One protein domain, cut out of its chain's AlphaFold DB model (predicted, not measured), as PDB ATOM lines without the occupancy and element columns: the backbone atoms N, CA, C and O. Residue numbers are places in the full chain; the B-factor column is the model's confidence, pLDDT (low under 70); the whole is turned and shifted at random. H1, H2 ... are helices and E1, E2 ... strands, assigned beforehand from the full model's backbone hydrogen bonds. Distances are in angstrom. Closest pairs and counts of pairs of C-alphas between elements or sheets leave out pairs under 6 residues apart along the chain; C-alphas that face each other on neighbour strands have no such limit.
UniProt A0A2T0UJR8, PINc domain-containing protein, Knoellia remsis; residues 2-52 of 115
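Overview. This is residues 2 to 52 of the 115 residues of the protein "PINc domain-containing protein" of Knoellia remsis (UniProt A0A2T0UJR8). A hairpin of two helices, H1 and H2, makes the body, with a small sheet of two short strands, E1 and E2, at one end and the link of residues 21 to 31 looping round at the other. The printed part has 51 residues, with two named helices and two named strands in the order E1, H1, H2, E2; the sheet's order is E1, E2, parallel, and the class is mixed, helices and strands. The whole is only just loose, close to compact, with a radius of gyration of the C-alphas of 12.2 A, and only just elongated, spanning 37 by 19 by 16 A.

Along the chain. E1 is residues 6 to 8, 6.6 A long, with C-alpha 6 at (-51.624, 4.218, 33.184). H1 is residues 10 to 20, 15.0 A long. H2 is residues 32 to 43, 16.5 A long, with C-alpha 32 at (-42.292, -16.858, 35.550). E2 is residues 48 to 50, 6.8 A long, with C-alpha 50 at (-56.437, -2.789, 32.301).

Arrangement. H1 and H2 form a helical hairpin and touch, the closest C-alphas being those of Val 17 and Ser 35, 5.8 A apart. They run opposite ways at a steep tilt of 39 degrees. In both helices every O i to N i+4 pair is within hydrogen-bond range. E1 and E2 are parallel neighbours at 32 degrees; N 8 and O 49, and N 49 and O 6, are within hydrogen-bond range, each pair at 2.8 A. E1, H1 and H2, E2 form a strand-helix-strand unit, two parallel neighbour strands with helices between, and its crossover is right-handed. E1 and H2 are near each other, with 6 pairs of C-alphas within 10 A. The closest C-alphas of H2 and E2, those of Trp 42 and Ala 48, are 6.8 A apart.

Size, cuts and confidence. The two C-alphas farthest apart are those of Ala 3 and Gly 24, 37.6 A. The printed part has no cut. The link from H1 to H2 is long, with 11 residues; those from E1 to H1 and from H2 to E2 are tight. The mean pLDDT of the printed part is 94.2, and residues 2 to 3 are under 70.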
ATOM      1  N   GLY A   2     -48.648  11.936  41.200       52.44
ATOM      2  CA  GLY A   2     -48.907  10.670  40.501       52.44
ATOM      3  C   GLY A   2     -50.387  10.534  40.166       52.44
ATOM      4  O   GLY A   2     -51.035   9.584  40.586       52.44
ATOM      5  N   ALA A   3     -50.941  11.571  39.537       61.44
ATOM      6  CA  ALA A   3     -52.358  11.637  39.182       61.44
ATOM      7  C   ALA A   3     -52.658  10.992  37.817       61.44
ATOM      8  O   ALA A   3     -53.825  10.868  37.451       61.44
ATOM      9  N   ASP A   4     -51.622  10.581  37.081       77.56
ATOM     10  CA  ASP A   4     -51.781  10.048  35.737       77.56
ATOM     11  C   ASP A   4     -52.257   8.596  35.770       77.56
ATOM     12  O   ASP A   4     -51.788   7.756  36.544       77.56
ATOM     13  N   VAL A   5     -53.235   8.313  34.916       92.06
ATOM     14  CA  VAL A   5     -53.795   6.978  34.726       92.06
ATOM     15  C   VAL A   5     -52.934   6.242  33.707       92.06
ATOM     16  O   VAL A   5     -52.754   6.722  32.590       92.06
ATOM     17  N   ILE A   6     -52.438   5.058  34.069       94.75
ATOM     18  CA  ILE A   6     -51.624   4.218  33.184       94.75
ATOM     19  C   ILE A   6     -52.479   3.060  32.673       94.75
ATOM     20  O   ILE A   6     -52.970   2.240  33.451       94.75
ATOM     21  N   GLY A   7     -52.645   2.996  31.351       96.25
ATOM     22  CA  GLY A   7     -53.308   1.893  30.666       96.25
ATOM     23  C   GLY A   7     -52.351   0.732  30.394       96.25
ATOM     24  O   GLY A   7     -51.312   0.917  29.769       96.25
ATOM     25  N   PHE A   8     -52.728  -0.474  30.809       97.44
ATOM     26  CA  PHE A   8     -52.067  -1.727  30.454       97.44
ATOM     27  C   PHE A   8     -52.960  -2.542  29.526       97.44
ATOM     28  O   PHE A   8     -54.149  -2.703  29.790       97.44
ATOM     29  N   THR A   9     -52.386  -3.122  28.478       97.81
ATOM     30  CA  THR A   9     -53.076  -4.089  27.614       97.81
ATOM     31  C   THR A   9     -52.578  -5.499  27.908       97.81
ATOM     32  O   THR A   9     -51.418  -5.697  28.265       97.81
ATOM     33  N   TRP A  10     -53.401  -6.524  27.671       97.50
ATOM     34  CA  TRP A  10     -52.885  -7.897  27.725       97.50
ATOM     35  C   TRP A  10     -51.787  -8.151  26.685       97.50
ATOM     36  O   TRP A  10     -50.887  -8.946  26.949       97.50
ATOM     37  N   SER A  11     -51.797  -7.452  25.544       95.81
ATOM     38  CA  SER A  11     -50.717  -7.534  24.553       95.81
ATOM     39  C   SER A  11     -49.369  -7.074  25.123       95.81
ATOM     40  O   SER A  11     -48.381  -7.789  24.985       95.81
ATOM     41  N   SER A  12     -49.329  -5.945  25.836       95.56
ATOM     42  CA  SER A  12     -48.102  -5.439  26.472       95.56
ATOM     43  C   SER A  12     -47.686  -6.284  27.678       95.56
ATOM     44  O   SER A  12     -46.514  -6.639  27.798       95.56
ATOM     45  N   ILE A  13     -48.638  -6.695  28.523       98.06
ATOM     46  CA  ILE A  13     -48.365  -7.556  29.685       98.06
ATOM     47  C   ILE A  13     -47.770  -8.896  29.241       98.06
ATOM     48  O   ILE A  13     -46.736  -9.327  29.747       98.06
ATOM     49  N   THR A  14     -48.399  -9.570  28.278       97.44
ATOM     50  CA  THR A  14     -47.912 -10.877  27.816       97.44
ATOM     51  C   THR A  14     -46.596 -10.755  27.052       97.44
ATOM     52  O   THR A  14     -45.746 -11.636  27.181       97.44
ATOM     53  N   ALA A  15     -46.365  -9.652  26.328       95.88
ATOM     54  CA  ALA A  15     -45.065  -9.360  25.732       95.88
ATOM     55  C   ALA A  15     -43.970  -9.187  26.798       95.88
ATOM     56  O   ALA A  15     -42.902  -9.783  26.647       95.88
ATOM     57  N   PHE A  16     -44.242  -8.461  27.890       97.25
ATOM     58  CA  PHE A  16     -43.321  -8.331  29.021       97.25
ATOM     59  C   PHE A  16     -42.962  -9.697  29.613       97.25
ATOM     60  O   PHE A  16     -41.782 -10.032  29.677       97.25
ATOM     61  N   VAL A  17     -43.960 -10.521  29.957       97.94
ATOM     62  CA  VAL A  17     -43.719 -11.858  30.527       97.94
ATOM     63  C   VAL A  17     -42.917 -12.725  29.558       97.94
ATOM     64  O   VAL A  17     -41.919 -13.332  29.943       97.94
ATOM     65  N   ARG A  18     -43.291 -12.744  28.273       96.88
ATOM     66  CA  ARG A  18     -42.615 -13.539  27.238       96.88
ATOM     67  C   ARG A  18     -41.157 -13.124  27.040       96.88
ATOM     68  O   ARG A  18     -40.306 -13.978  26.808       96.88
ATOM     69  N   ILE A  19     -40.875 -11.822  27.036       96.31
ATOM     70  CA  ILE A  19     -39.526 -11.290  26.825       96.31
ATOM     71  C   ILE A  19     -38.695 -11.475  28.092       96.31
ATOM     72  O   ILE A  19     -37.623 -12.069  28.015       96.31
ATOM     73  N   GLY A  20     -39.202 -11.036  29.246       96.94
ATOM     74  CA  GLY A  20     -38.490 -11.053  30.526       96.94
ATOM     75  C   GLY A  20     -38.083 -12.451  30.982       96.94
ATOM     76  O   GLY A  20     -37.039 -12.603  31.608       96.94
ATOM     77  N   THR A  21     -38.853 -13.475  30.607       97.12
ATOM     78  CA  THR A  21     -38.573 -14.881  30.947       97.12
ATOM     79  C   THR A  21     -37.780 -15.642  29.880       97.12
ATOM     80  O   THR A  21     -37.500 -16.832  30.034       97.12
ATOM     81  N   LYS A  22     -37.387 -14.991  28.775       96.62
ATOM     82  CA  LYS A  22     -36.665 -15.660  27.687       96.62
ATOM     83  C   LYS A  22     -35.209 -15.927  28.077       96.62
ATOM     84  O   LYS A  22     -34.375 -15.020  28.090       96.62
ATOM     85  N   ALA A  23     -34.889 -17.200  28.309       91.12
ATOM     86  CA  ALA A  23     -33.524 -17.648  28.567       91.12
ATOM     87  C   ALA A  23     -32.563 -17.219  27.441       91.12
ATOM     88  O   ALA A  23     -32.872 -17.348  26.255       91.12
ATOM     89  N   GLY A  24     -31.395 -16.698  27.826       90.94
ATOM     90  CA  GLY A  24     -30.347 -16.258  26.900       90.94
ATOM     91  C   GLY A  24     -30.576 -14.892  26.243       90.94
ATOM     92  O   GLY A  24     -29.697 -14.437  25.518       90.94
ATOM     93  N   LEU A  25     -31.712 -14.224  26.487       92.50
ATOM     94  CA  LEU A  25     -31.926 -12.848  26.021       92.50
ATOM     95  C   LEU A  25     -31.320 -11.806  26.976       92.50
ATOM     96  O   LEU A  25     -30.856 -10.762  26.527       92.50
ATOM     97  N   PHE A  26     -31.299 -12.104  28.277       88.25
ATOM     98  CA  PHE A  26     -30.754 -11.241  29.326       88.25
ATOM     99  C   PHE A  26     -29.698 -11.986  30.154       88.25
ATOM    100  O   PHE A  26     -29.790 -13.212  30.267       88.25
ATOM    101  N   PRO A  27     -28.734 -11.276  30.781       90.06
ATOM    102  CA  PRO A  27     -27.761 -11.892  31.691       90.06
ATOM    103  C   PRO A  27     -28.422 -12.668  32.839       90.06
ATOM    104  O   PRO A  27     -27.928 -13.710  33.256       90.06
ATOM    105  N   SER A  28     -29.564 -12.170  33.315       92.38
ATOM    106  CA  SER A  28     -30.444 -12.841  34.264       92.38
ATOM    107  C   SER A  28     -31.880 -12.625  33.793       92.38
ATOM    108  O   SER A  28     -32.409 -11.519  33.880       92.38
ATOM    109  N   ALA A  29     -32.464 -13.654  33.177       95.25
ATOM    110  CA  ALA A  29     -33.878 -13.644  32.826       95.25
ATOM    111  C   ALA A  29     -34.718 -13.824  34.095       95.25
ATOM    112  O   ALA A  29     -34.335 -14.587  34.984       95.25
ATOM    113  N   LEU A  30     -35.870 -13.160  34.147       96.88
ATOM    114  CA  LEU A  30     -36.842 -13.358  35.215       96.88
ATOM    115  C   LEU A  30     -37.382 -14.788  35.165       96.88
ATOM    116  O   LEU A  30     -37.585 -15.374  34.099       96.88
ATOM    117  N   THR A  31     -37.700 -15.334  36.326       97.19
ATOM    118  CA  THR A  31     -38.581 -16.490  36.429       97.19
ATOM    119  C   THR A  31     -40.020 -16.087  36.096       97.19
ATOM    120  O   THR A  31     -40.415 -14.920  36.165       97.19
ATOM    121  N   VAL A  32     -40.851 -17.077  35.757       97.44
ATOM    122  CA  VAL A  32     -42.292 -16.858  35.550       97.44
ATOM    123  C   VAL A  32     -42.945 -16.270  36.805       97.44
ATOM    124  O   VAL A  32     -43.809 -15.404  36.689       97.44
ATOM    125  N   THR A  33     -42.524 -16.708  37.994       98.31
ATOM    126  CA  THR A  33     -43.048 -16.204  39.270       98.31
ATOM    127  C   THR A  33     -42.724 -14.727  39.458       98.31
ATOM    128  O   THR A  33     -43.659 -13.948  39.625       98.31
ATOM    129  N   GLU A  34     -41.452 -14.331  39.329       98.19
ATOM    130  CA  GLU A  34     -41.025 -12.929  39.467       98.19
ATOM    131  C   GLU A  34     -41.732 -12.028  38.450       98.19
ATOM    132  O   GLU A  34     -42.235 -10.959  38.789       98.19
ATOM    133  N   SER A  35     -41.838 -12.475  37.195       98.06
ATOM    134  CA  SER A  35     -42.520 -11.704  36.158       98.06
ATOM    135  C   SER A  35     -44.018 -11.527  36.455       98.06
ATOM    136  O   SER A  35     -44.554 -10.429  36.299       98.06
ATOM    137  N   CYS A  36     -44.699 -12.574  36.930       98.38
ATOM    138  CA  CYS A  36     -46.107 -12.491  37.322       98.38
ATOM    139  C   CYS A  36     -46.321 -11.642  38.583       98.38
ATOM    140  O   CYS A  36     -47.320 -10.930  38.669       98.38
ATOM    141  N   GLU A  37     -45.424 -11.711  39.568       98.62
ATOM    142  CA  GLU A  37     -45.460 -10.853  40.758       98.62
ATOM    143  C   GLU A  37     -45.303  -9.384  40.382       98.62
ATOM    144  O   GLU A  37     -46.143  -8.574  40.772       98.62
ATOM    145  N   GLN A  38     -44.353  -9.061  39.502       98.44
ATOM    146  CA  GLN A  38     -44.177  -7.701  39.003       98.44
ATOM    147  C   GLN A  38     -45.442  -7.157  38.317       98.44
ATOM    148  O   GLN A  38     -45.835  -6.013  38.546       98.44
ATOM    149  N   VAL A  39     -46.115  -7.978  37.500       98.38
ATOM    150  CA  VAL A  39     -47.381  -7.594  36.849       98.38
ATOM    151  C   VAL A  39     -48.486  -7.350  37.880       98.38
ATOM    152  O   VAL A  39     -49.257  -6.403  37.729       98.38
ATOM    153  N   ARG A  40     -48.570  -8.165  38.942       98.44
ATOM    154  CA  ARG A  40     -49.542  -7.945  40.029       98.44
ATOM    155  C   ARG A  40     -49.287  -6.628  40.751       98.44
ATOM    156  O   ARG A  40     -50.248  -5.925  41.045       98.44
ATOM    157  N   GLU A  41     -48.028  -6.284  41.005       98.12
ATOM    158  CA  GLU A  41     -47.671  -5.003  41.619       98.12
ATOM    159  C   GLU A  41     -48.107  -3.821  40.752       98.12
ATOM    160  O   GLU A  41     -48.768  -2.912  41.253       98.12
ATOM    161  N   TRP A  42     -47.812  -3.851  39.447       97.12
ATOM    162  CA  TRP A  42     -48.233  -2.796  38.520       97.12
ATOM    163  C   TRP A  42     -49.748  -2.639  38.480       97.12
ATOM    164  O   TRP A  42     -50.255  -1.531  38.635       97.12
ATOM    165  N   LEU A  43     -50.480  -3.745  38.318       96.94
ATOM    166  CA  LEU A  43     -51.942  -3.728  38.272       96.94
ATOM    167  C   LEU A  43     -52.581  -3.368  39.623       96.94
ATOM    168  O   LEU A  43     -53.734  -2.946  39.650       96.94
ATOM    169  N   GLY A  44     -51.847  -3.510  40.730       96.25
ATOM    170  CA  GLY A  44     -52.270  -3.102  42.068       96.25
ATOM    171  C   GLY A  44     -52.120  -1.604  42.352       96.25
ATOM    172  O   GLY A  44     -52.597  -1.135  43.386       96.25
ATOM    173  N   MET A  45     -51.474  -0.834  41.470       95.62
ATOM    174  CA  MET A  45     -51.294   0.606  41.668       95.62
ATOM    175  C   MET A  45     -52.611   1.384  41.482       95.62
ATOM    176  O   MET A  45     -53.357   1.107  40.542       95.62
ATOM    177  N   PRO A  46     -52.889   2.433  42.287       93.00
ATOM    178  CA  PRO A  46     -54.146   3.192  42.206       93.00
ATOM    179  C   PRO A  46     -54.478   3.774  40.815       93.00
ATOM    180  O   PRO A  46     -55.649   3.895  40.442       93.00
ATOM    181  N   GLY A  47     -53.451   4.122  40.033       92.44
ATOM    182  CA  GLY A  47     -53.571   4.674  38.679       92.44
ATOM    183  C   GLY A  47     -53.599   3.635  37.554       92.44
ATOM    184  O   GLY A  47     -53.812   4.009  36.404       92.44
ATOM    185  N   ALA A  48     -53.405   2.346  37.845       95.88
ATOM    186  CA  ALA A  48     -53.347   1.315  36.816       95.88
ATOM    187  C   ALA A  48     -54.745   0.949  36.308       95.88
ATOM    188  O   ALA A  48     -55.690   0.769  37.084       95.88
ATOM    189  N   ARG A  49     -54.895   0.834  34.990       96.38
ATOM    190  CA  ARG A  49     -56.128   0.385  34.337       96.38
ATOM    191  C   ARG A  49     -55.793  -0.675  33.309       96.38
ATOM    192  O   ARG A  49     -54.969  -0.447  32.434       96.38
ATOM    193  N   LEU A  50     -56.462  -1.817  33.385       97.31
ATOM    194  CA  LEU A  50     -56.437  -2.789  32.301       97.31
ATOM    195  C   LEU A  50     -57.394  -2.307  31.202       97.31
ATOM    196  O   LEU A  50     -58.583  -2.121  31.457       97.31
ATOM    197  N   VAL A  51     -56.873  -2.095  30.000       97.38
ATOM    198  CA  VAL A  51     -57.619  -1.620  28.832       97.38
ATOM    199  C   VAL A  51     -57.550  -2.646  27.708       97.38
ATOM    200  O   VAL A  51     -56.574  -3.387  27.558       97.38
ATOM    201  N   GLY A  52     -58.616  -2.710  26.921       97.75
ATOM    202  CA  GLY A  52     -58.736  -3.656  25.824       97.75
ATOM    203  C   GLY A  52     -59.583  -3.108  24.679       97.75
ATOM    204  O   GLY A  52     -60.094  -1.989  24.778       97.75
TER     205      GLY A  52